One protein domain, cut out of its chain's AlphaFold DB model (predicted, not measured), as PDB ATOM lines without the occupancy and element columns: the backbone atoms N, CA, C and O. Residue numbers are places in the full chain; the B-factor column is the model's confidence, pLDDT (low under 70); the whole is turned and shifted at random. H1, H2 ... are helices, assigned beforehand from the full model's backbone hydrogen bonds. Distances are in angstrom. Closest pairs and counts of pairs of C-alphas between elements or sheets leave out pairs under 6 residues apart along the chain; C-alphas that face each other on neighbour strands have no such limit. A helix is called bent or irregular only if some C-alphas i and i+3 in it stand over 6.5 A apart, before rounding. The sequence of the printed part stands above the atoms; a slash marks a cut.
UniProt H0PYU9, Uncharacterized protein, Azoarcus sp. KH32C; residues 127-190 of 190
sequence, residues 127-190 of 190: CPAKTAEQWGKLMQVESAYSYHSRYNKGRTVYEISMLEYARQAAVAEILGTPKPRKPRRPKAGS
ATOM      1  N   CYS A 127     -37.248  18.222 -12.511       48.31
ATOM      2  CA  CYS A 127     -37.554  18.166 -11.074       48.31
ATOM      3  C   CYS A 127     -36.539  17.434 -10.166       48.31
ATOM      4  O   CYS A 127     -36.609  17.646  -8.954       48.31
ATOM      5  N   PRO A 128     -35.589  16.606 -10.651       53.69
ATOM      6  CA  PRO A 128     -34.539  16.073  -9.785       53.69
ATOM      7  C   PRO A 128     -33.497  17.116  -9.343       53.69
ATOM      8  O   PRO A 128     -32.630  16.777  -8.536       53.69
ATOM      9  N   ALA A 129     -33.551  18.355  -9.855       57.06
ATOM     10  CA  ALA A 129     -32.657  19.431  -9.433       57.06
ATOM     11  C   ALA A 129     -32.717  19.640  -7.912       57.06
ATOM     12  O   ALA A 129     -33.791  19.732  -7.316       57.06
ATOM     13  N   LYS A 130     -31.548  19.715  -7.280       55.50
ATOM     14  CA  LYS A 130     -31.396  19.943  -5.838       55.50
ATOM     15  C   LYS A 130     -31.085  21.403  -5.513       55.50
ATOM     16  O   LYS A 130     -31.250  21.807  -4.369       55.50
ATOM     17  N   THR A 131     -30.639  22.185  -6.497       52.19
ATOM     18  CA  THR A 131     -30.265  23.597  -6.327       52.19
ATOM     19  C   THR A 131     -30.871  24.487  -7.416       52.19
ATOM     20  O   THR A 131     -31.168  24.030  -8.523       52.19
ATOM     21  N   ALA A 132     -31.014  25.783  -7.120       45.44
ATOM     22  CA  ALA A 132     -31.473  26.786  -8.086       45.44
ATOM     23  C   ALA A 132     -30.531  26.907  -9.301       45.44
ATOM     24  O   ALA A 132     -30.982  27.123 -10.424       45.44
ATOM     25  N   GLU A 133     -29.227  26.704  -9.096       55.22
ATOM     26  CA  GLU A 133     -28.235  26.698 -10.174       55.22
ATOM     27  C   GLU A 133     -28.432  25.504 -11.121       55.22
ATOM     28  O   GLU A 133     -28.419  25.670 -12.343       55.22
ATOM     29  N   GLN A 134     -28.678  24.304 -10.577       57.12
ATOM     30  CA  GLN A 134     -29.015  23.127 -11.383       57.12
ATOM     31  C   GLN A 134     -30.295  23.363 -12.181       57.12
ATOM     32  O   GLN A 134     -30.341  23.067 -13.371       57.12
ATOM     33  N   TRP A 135     -31.309  23.954 -11.551       53.34
ATOM     34  CA  TRP A 135     -32.558  24.302 -12.217       53.34
ATOM     35  C   TRP A 135     -32.352  25.274 -13.387       53.34
ATOM     36  O   TRP A 135     -32.817  25.014 -14.496       53.34
ATOM     37  N   GLY A 136     -31.594  26.355 -13.180       51.41
ATOM     38  CA  GLY A 136     -31.271  27.318 -14.236       51.41
ATOM     39  C   GLY A 136     -30.538  26.680 -15.421       51.41
ATOM     40  O   GLY A 136     -30.893  26.925 -16.575       51.41
ATOM     41  N   LYS A 137     -29.568  25.795 -15.153       67.81
ATOM     42  CA  LYS A 137     -28.848  25.047 -16.197       67.81
ATOM     43  C   LYS A 137     -29.772  24.093 -16.964       67.81
ATOM     44  O   LYS A 137     -29.711  24.029 -18.188       67.81
ATOM     45  N   LEU A 138     -30.670  23.395 -16.271       66.75
ATOM     46  CA  LEU A 138     -31.650  22.493 -16.890       66.75
ATOM     47  C   LEU A 138     -32.629  23.240 -17.802       66.75
ATOM     48  O   LEU A 138     -32.920  22.787 -18.909       66.75
ATOM     49  N   MET A 139     -33.070  24.425 -17.383       64.19
ATOM     50  CA  MET A 139     -33.916  25.303 -18.193       64.19
ATOM     51  C   MET A 139     -33.234  25.747 -19.492       64.19
ATOM     52  O   MET A 139     -33.868  25.774 -20.549       64.19
ATOM     53  N   GLN A 140     -31.935  26.056 -19.442       75.38
ATOM     54  CA  GLN A 140     -31.158  26.397 -20.638       75.38
ATOM     55  C   GLN A 140     -31.053  25.210 -21.605       75.38
ATOM     56  O   GLN A 140     -31.247  25.387 -22.810       75.38
ATOM     57  N   VAL A 141     -30.820  24.000 -21.083       81.62
ATOM     58  CA  VAL A 141     -30.771  22.764 -21.884       81.62
ATOM     59  C   VAL A 141     -32.107  22.497 -22.581       81.62
ATOM     60  O   VAL A 141     -32.123  22.210 -23.779       81.62
ATOM     61  N   GLU A 142     -33.235  22.635 -21.878       76.31
ATOM     62  CA  GLU A 142     -34.561  22.461 -22.486       76.31
ATOM     63  C   GLU A 142     -34.875  23.520 -23.540       76.31
ATOM     64  O   GLU A 142     -35.432  23.195 -24.590       76.31
ATOM     65  N   SER A 143     -34.501  24.778 -23.297       72.94
ATOM     66  CA  SER A 143     -34.692  25.858 -24.269       72.94
ATOM     67  C   SER A 143     -33.918  25.581 -25.563       72.94
ATOM     68  O   SER A 143     -34.494  25.611 -26.656       72.94
ATOM     69  N   ALA A 144     -32.644  25.193 -25.442       79.00
ATOM     70  CA  ALA A 144     -31.802  24.820 -26.577       79.00
ATOM     71  C   ALA A 144     -32.354  23.596 -27.326       79.00
ATOM     72  O   ALA A 144     -32.456  23.600 -28.556       79.00
ATOM     73  N   TYR A 145     -32.782  22.557 -26.604       80.25
ATOM     74  CA  TYR A 145     -33.398  21.380 -27.217       80.25
ATOM     75  C   TYR A 145     -34.719  21.716 -27.919       80.25
ATOM     76  O   TYR A 145     -34.970  21.239 -29.023       80.25
ATOM     77  N   SER A 146     -35.567  22.555 -27.323       71.12
ATOM     78  CA  SER A 146     -36.829  23.001 -27.922       71.12
ATOM     79  C   SER A 146     -36.595  23.762 -29.230       71.12
ATOM     80  O   SER A 146     -37.267  23.498 -30.229       71.12
ATOM     81  N   TYR A 147     -35.584  24.635 -29.258       75.94
ATOM     82  CA  TYR A 147     -35.159  25.328 -30.470       75.94
ATOM     83  C   TYR A 147     -34.720  24.331 -31.551       75.94
ATOM     84  O   TYR A 147     -35.276  24.317 -32.648       75.94
ATOM     85  N   HIS A 148     -33.802  23.416 -31.232       75.56
ATOM     86  CA  HIS A 148     -33.299  22.443 -32.205       75.56
ATOM     87  C   HIS A 148     -34.324  21.390 -32.635       75.56
ATOM     88  O   HIS A 148     -34.222  20.904 -33.758       75.56
ATOM     89  N   SER A 149     -35.291  21.054 -31.776       71.50
ATOM     90  CA  SER A 149     -36.357  20.081 -32.047       71.50
ATOM     91  C   SER A 149     -37.566  20.675 -32.780       71.50
ATOM     92  O   SER A 149     -38.455  19.926 -33.185       71.50
ATOM     93  N   ARG A 150     -37.634  22.000 -32.972       66.69
ATOM     94  CA  ARG A 150     -38.638  22.640 -33.843       66.69
ATOM     95  C   ARG A 150     -38.236  22.622 -35.315       66.69
ATOM     96  O   ARG A 150     -39.098  22.493 -36.177       66.69
ATOM     97  N   TYR A 151     -36.944  22.719 -35.612       70.62
ATOM     98  CA  TYR A 151     -36.423  22.804 -36.980       70.62
ATOM     99  C   TYR A 151     -35.924  21.438 -37.484       70.62
ATOM    100  O   TYR A 151     -34.771  21.279 -37.882       70.62
ATOM    101  N   ASN A 152     -36.810  20.435 -37.464       67.06
ATOM    102  CA  ASN A 152     -36.462  19.034 -37.769       67.06
ATOM    103  C   ASN A 152     -36.641  18.650 -39.241       67.06
ATOM    104  O   ASN A 152     -36.474  17.484 -39.595       67.06
ATOM    105  N   LYS A 153     -37.032  19.595 -40.103       67.88
ATOM    106  CA  LYS A 153     -37.344  19.303 -41.503       67.88
ATOM    107  C   LYS A 153     -36.086  18.764 -42.200       67.88
ATOM    108  O   LYS A 153     -35.073  19.453 -42.248       67.88
ATOM    109  N   GLY A 154     -36.153  17.524 -42.690       71.06
ATOM    110  CA  GLY A 154     -35.039  16.839 -43.357       71.06
ATOM    111  C   GLY A 154     -34.089  16.052 -42.446       71.06
ATOM    112  O   GLY A 154     -33.129  15.487 -42.959       71.06
ATOM    113  N   ARG A 155     -34.335  15.974 -41.128       80.06
ATOM    114  CA  ARG A 155     -33.512  15.158 -40.220       80.06
ATOM    115  C   ARG A 155     -33.934  13.693 -40.238       80.06
ATOM    116  O   ARG A 155     -35.117  13.363 -40.197       80.06
ATOM    117  N   THR A 156     -32.945  12.815 -40.233       83.31
ATOM    118  CA  THR A 156     -33.111  11.374 -40.058       83.31
ATOM    119  C   THR A 156     -33.531  11.036 -38.627       83.31
ATOM    120  O   THR A 156     -33.246  11.769 -37.677       83.31
ATOM    121  N   VAL A 157     -34.153   9.866 -38.446       82.19
ATOM    122  CA  VAL A 157     -34.499   9.333 -37.114       82.19
ATOM    123  C   VAL A 157     -33.270   9.291 -36.199       82.19
ATOM    124  O   VAL A 157     -33.352   9.683 -35.040       82.19
ATOM    125  N   TYR A 158     -32.107   8.905 -36.736       84.12
ATOM    126  CA  TYR A 158     -30.851   8.882 -35.985       84.12
ATOM    127  C   TYR A 158     -30.430  10.273 -35.490       84.12
ATOM    128  O   TYR A 158     -30.006  10.414 -34.345       84.12
ATOM    129  N   GLU A 159     -30.566  11.313 -36.313       83.31
ATOM    130  CA  GLU A 159     -30.242  12.688 -35.914       83.31
ATOM    131  C   GLU A 159     -31.190  13.207 -34.833       83.31
ATOM    132  O   GLU A 159     -30.745  13.871 -33.897       83.31
ATOM    133  N   ILE A 160     -32.475  12.851 -34.899       83.19
ATOM    134  CA  ILE A 160     -33.444  13.160 -33.839       83.19
ATOM    135  C   ILE A 160     -33.049  12.450 -32.536       83.19
ATOM    136  O   ILE A 160     -32.964  13.092 -31.488       83.19
ATOM    137  N   SER A 161     -32.719  11.155 -32.595       83.62
ATOM    138  CA  SER A 161     -32.246  10.400 -31.427       83.62
ATOM    139  C   SER A 161     -30.946  10.967 -30.851       83.62
ATOM    140  O   SER A 161     -30.753  10.958 -29.638       83.62
ATOM    141  N   MET A 162     -30.053  11.486 -31.694       89.75
ATOM    142  CA  MET A 162     -28.811  12.128 -31.260       89.75
ATOM    143  C   MET A 162     -29.053  13.453 -30.524       89.75
ATOM    144  O   MET A 162     -28.350  13.729 -29.553       89.75
ATOM    145  N   LEU A 163     -30.050  14.247 -30.930       86.94
ATOM    146  CA  LEU A 163     -30.460  15.454 -30.196       86.94
ATOM    147  C   LEU A 163     -31.031  15.107 -28.826       86.94
ATOM    148  O   LEU A 163     -30.717  15.759 -27.832       86.94
ATOM    149  N   GLU A 164     -31.879  14.082 -28.774       85.56
ATOM    150  CA  GLU A 164     -32.475  13.632 -27.524       85.56
ATOM    151  C   GLU A 164     -31.419  13.044 -26.582       85.56
ATOM    152  O   GLU A 164     -31.405  13.375 -25.398       85.56
ATOM    153  N   TYR A 165     -30.462  12.283 -27.115       89.88
ATOM    154  CA  TYR A 165     -29.289  11.843 -26.365       89.88
ATOM    155  C   TYR A 165     -28.476  13.022 -25.820       89.88
ATOM    156  O   TYR A 165     -28.119  13.013 -24.645       89.88
ATOM    157  N   ALA A 166     -28.192  14.040 -26.640       89.31
ATOM    158  CA  ALA A 166     -27.425  15.208 -26.206       89.31
ATOM    159  C   ALA A 166     -28.128  15.951 -25.058       89.31
ATOM    160  O   ALA A 166     -27.490  16.273 -24.055       89.31
ATOM    161  N   ARG A 167     -29.451  16.138 -25.162       89.25
ATOM    162  CA  ARG A 167     -30.293  16.679 -24.087       89.25
ATOM    163  C   ARG A 167     -30.181  15.829 -22.819       89.25
ATOM    164  O   ARG A 167     -29.838  16.351 -21.765       89.25
ATOM    165  N   GLN A 168     -30.440  14.526 -22.913       84.75
ATOM    166  CA  GLN A 168     -30.436  13.630 -21.753       84.75
ATOM    167  C   GLN A 168     -29.047  13.513 -21.103       84.75
ATOM    168  O   GLN A 168     -28.949  13.425 -19.883       84.75
ATOM    169  N   ALA A 169     -27.966  13.552 -21.887       90.12
ATOM    170  CA  ALA A 169     -26.600  13.544 -21.374       90.12
ATOM    171  C   ALA A 169     -26.253  14.832 -20.612       90.12
ATOM    172  O   ALA A 169     -25.619  14.747 -19.560       90.12
ATOM    173  N   ALA A 170     -26.694  15.995 -21.105       89.50
ATOM    174  CA  ALA A 170     -26.526  17.273 -20.414       89.50
ATOM    175  C   ALA A 170     -27.354  17.331 -19.118       89.50
ATOM    176  O   ALA A 170     -26.845  17.741 -18.077       89.50
ATOM    177  N   VAL A 171     -28.600  16.847 -19.152       84.69
ATOM    178  CA  VAL A 171     -29.446  16.704 -17.954       84.69
ATOM    179  C   VAL A 171     -28.770  15.803 -16.918       84.69
ATOM    180  O   VAL A 171     -28.668  16.178 -15.752       84.69
ATOM    181  N   ALA A 172     -28.253  14.646 -17.340       86.25
ATOM    182  CA  ALA A 172     -27.586  13.708 -16.446       86.25
ATOM    183  C   ALA A 172     -26.328  14.305 -15.799       86.25
ATOM    184  O   ALA A 172     -26.087  14.087 -14.615       86.25
ATOM    185  N   GLU A 173     -25.565  15.098 -16.550       91.62
ATOM    186  CA  GLU A 173     -24.392  15.814 -16.049       91.62
ATOM    187  C   GLU A 173     -24.756  16.862 -14.992       91.62
ATOM    188  O   GLU A 173     -24.169  16.868 -13.913       91.62
ATOM    189  N   ILE A 174     -25.776  17.688 -15.251       82.06
ATOM    190  CA  ILE A 174     -26.237  18.715 -14.302       82.06
ATOM    191  C   ILE A 174     -26.759  18.080 -13.005       82.06
ATOM    192  O   ILE A 174     -26.538  18.609 -11.913       82.06
ATOM    193  N   LEU A 175     -27.446  16.942 -13.119       80.25
ATOM    194  CA  LEU A 175     -28.039  16.223 -11.993       80.25
ATOM    195  C   LEU A 175     -27.060  15.279 -11.272       80.25
ATOM    196  O   LEU A 175     -27.400  14.763 -10.208       80.25
ATOM    197  N   GLY A 176     -25.864  15.047 -11.825       83.94
ATOM    198  CA  GLY A 176     -24.888  14.094 -11.285       83.94
ATOM    199  C   GLY A 176     -25.329  12.629 -11.391       83.94
ATOM    200  O   GLY A 176     -24.924  11.798 -10.582       83.94
ATOM    201  N   THR A 177     -26.189  12.303 -12.357       84.75
ATOM    202  CA  THR A 177     -26.692  10.943 -12.603       84.75
ATOM    203  C   THR A 177     -25.947  10.272 -13.762       84.75
ATOM    204  O   THR A 177     -25.366  10.968 -14.598       84.75
ATOM    205  N   PRO A 178     -25.968   8.932 -13.875       89.44
ATOM    206  CA  PRO A 178     -25.322   8.235 -14.983       89.44
ATOM    207  C   PRO A 178     -25.804   8.731 -16.353       89.44
ATOM    208  O   PRO A 178     -27.006   8.868 -16.589       89.44
ATOM    209  N   LYS A 179     -24.860   8.978 -17.271       88.88
ATOM    210  CA  LYS A 179     -25.182   9.382 -18.646       88.88
ATOM    211  C   LYS A 179     -25.925   8.248 -19.376       88.88
ATOM    212  O   LYS A 179     -25.572   7.078 -19.205       88.88
ATOM    213  N   PRO A 180     -26.928   8.570 -20.212       87.50
ATOM    214  CA  PRO A 180     -27.640   7.579 -21.011       87.50
ATOM    215  C   PRO A 180     -26.713   6.943 -22.054       87.50
ATOM    216  O   PRO A 180     -25.639   7.458 -22.372       87.50
ATOM    217  N   ARG A 181     -27.135   5.821 -22.639       89.81
ATOM    218  CA  ARG A 181     -26.375   5.164 -23.707       89.81
ATOM    219  C   ARG A 181     -26.534   5.917 -25.028       89.81
ATOM    220  O   ARG A 181     -27.649   6.193 -25.460       89.81
ATOM    221  N   LYS A 182     -25.414   6.176 -25.711       91.88
ATOM    222  CA  LYS A 182     -25.412   6.827 -27.027       91.88
ATOM    223  C   LYS A 182     -26.150   5.978 -28.080       91.88
ATOM    224  O   LYS A 182     -25.827   4.791 -28.208       91.88
ATOM    225  N   PRO A 183     -27.084   6.563 -28.856       88.50
ATOM    226  CA  PRO A 183     -27.722   5.895 -29.983       88.50
ATOM    227  C   PRO A 183     -26.686   5.384 -30.984       88.50
ATOM    228  O   PRO A 183     -25.675   6.038 -31.251       88.50
ATOM    229  N   ARG A 184     -26.935   4.205 -31.554       87.38
ATOM    230  CA  ARG A 184     -26.086   3.641 -32.608       87.38
ATOM    231  C   ARG A 184     -26.602   4.089 -33.965       87.38
ATOM    232  O   ARG A 184     -27.806   4.065 -34.205       87.38
ATOM    233  N   ARG A 185     -25.685   4.470 -34.854       83.06
ATOM    234  CA  ARG A 185     -26.040   4.765 -36.241       83.06
ATOM    235  C   ARG A 185     -26.494   3.463 -36.911       83.06
ATOM    236  O   ARG A 185     -25.770   2.470 -36.788       83.06
ATOM    237  N   PRO A 186     -27.652   3.438 -37.592       75.44
ATOM    238  CA  PRO A 186     -28.027   2.295 -38.412       75.44
ATOM    239  C   PRO A 186     -26.935   2.051 -39.457       75.44
ATOM    240  O   PRO A 186     -26.363   3.007 -39.992       75.44
ATOM    241  N   LYS A 187     -26.620   0.785 -39.738       72.38
ATOM    242  CA  LYS A 187     -25.752   0.454 -40.872       72.38
ATOM    243  C   LYS A 187     -26.502   0.828 -42.151       72.38
ATOM    244  O   LYS A 187     -27.689   0.543 -42.263       72.38
ATOM    245  N   ALA A 188     -25.832   1.490 -43.091       56.97
ATOM    246  CA  ALA A 188     -26.435   1.785 -44.386       56.97
ATOM    247  C   ALA A 188     -26.784   0.458 -45.088       56.97
ATOM    248  O   ALA A 188     -25.888  -0.358 -45.295       56.97
ATOM    249  N   GLY A 189     -28.069   0.242 -45.405       55.09
ATOM    250  CA  GLY A 189     -28.551  -0.925 -46.159       55.09
ATOM    251  C   GLY A 189     -29.343  -1.983 -45.375       55.09
ATOM    252  O   GLY A 189     -29.189  -3.161 -45.672       55.09
ATOM    253  N   SER A 190     -30.156  -1.598 -44.380       41.56
ATOM    254  CA  SER A 190     -31.201  -2.472 -43.793       41.56
ATOM    255  C   SER A 190     -32.580  -1.927 -44.124       41.56
ATOM    256  O   SER A 190     -32.714  -0.684 -44.038       41.56
TER     257      SER A 190
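What this domain is: This is residues 127 to 190 of the 190 residues of an uncharacterized protein of Azoarcus sp. KH32C (UniProt H0PYU9). Two long helices, H1 and H2, lie side by side as a helical hairpin, and after H2 the tail of residues 176 to 190 folds back along H2 on the side away from H1, its last residues reaching past the beginning of H2. The result is a flat slab of three rows, H1, H2 and the tail, with H2 in the middle. The printed part has 64 residues with two named helices, H1 then H2, and no named strand; its class is all helix. It is loose, with a radius of gyration of the C-alphas of 13.8 A, and spans 47 by 25 by 12 A.

Where its parts are: H1, residues 132 to 150, is 27.1 A long from C-alpha 132 at (-31.473, 26.786, -8.086) to C-alpha 150 at (-38.638, 22.640, -33.843). H2, residues 157 to 175, also has 19 residues and is 26.8 A long, ending at C-alpha 175 at (-28.039, 16.223, -11.993). Neither helix is bent.

How they stand to each other: H1 and H2 touch, with 15 pairs of C-alphas within 8 A. The closest C-alphas of the two are those of Gln 134 and Ile 174, 6.0 A apart. Their lines stand at a shallow tilt of 7 degrees, and they run opposite ways. Their centres are 11.4 A apart. In both H1 and H2 every O i to N i+4 pair is within hydrogen-bond range.

The domain as a whole: The two C-alphas farthest apart are those of Ala 132 and Gly 189, 47.2 A. The link from H1 to H2, with 6 residues between them, is short. The stretch of residues 176 to 190 holds no named element and ends at the chain's last residue. The printed part has no cut. Its mean pLDDT is 75.1; residues 127 to 139, residue 150, residues 152 to 153 and residues 188 to 190 are under 70.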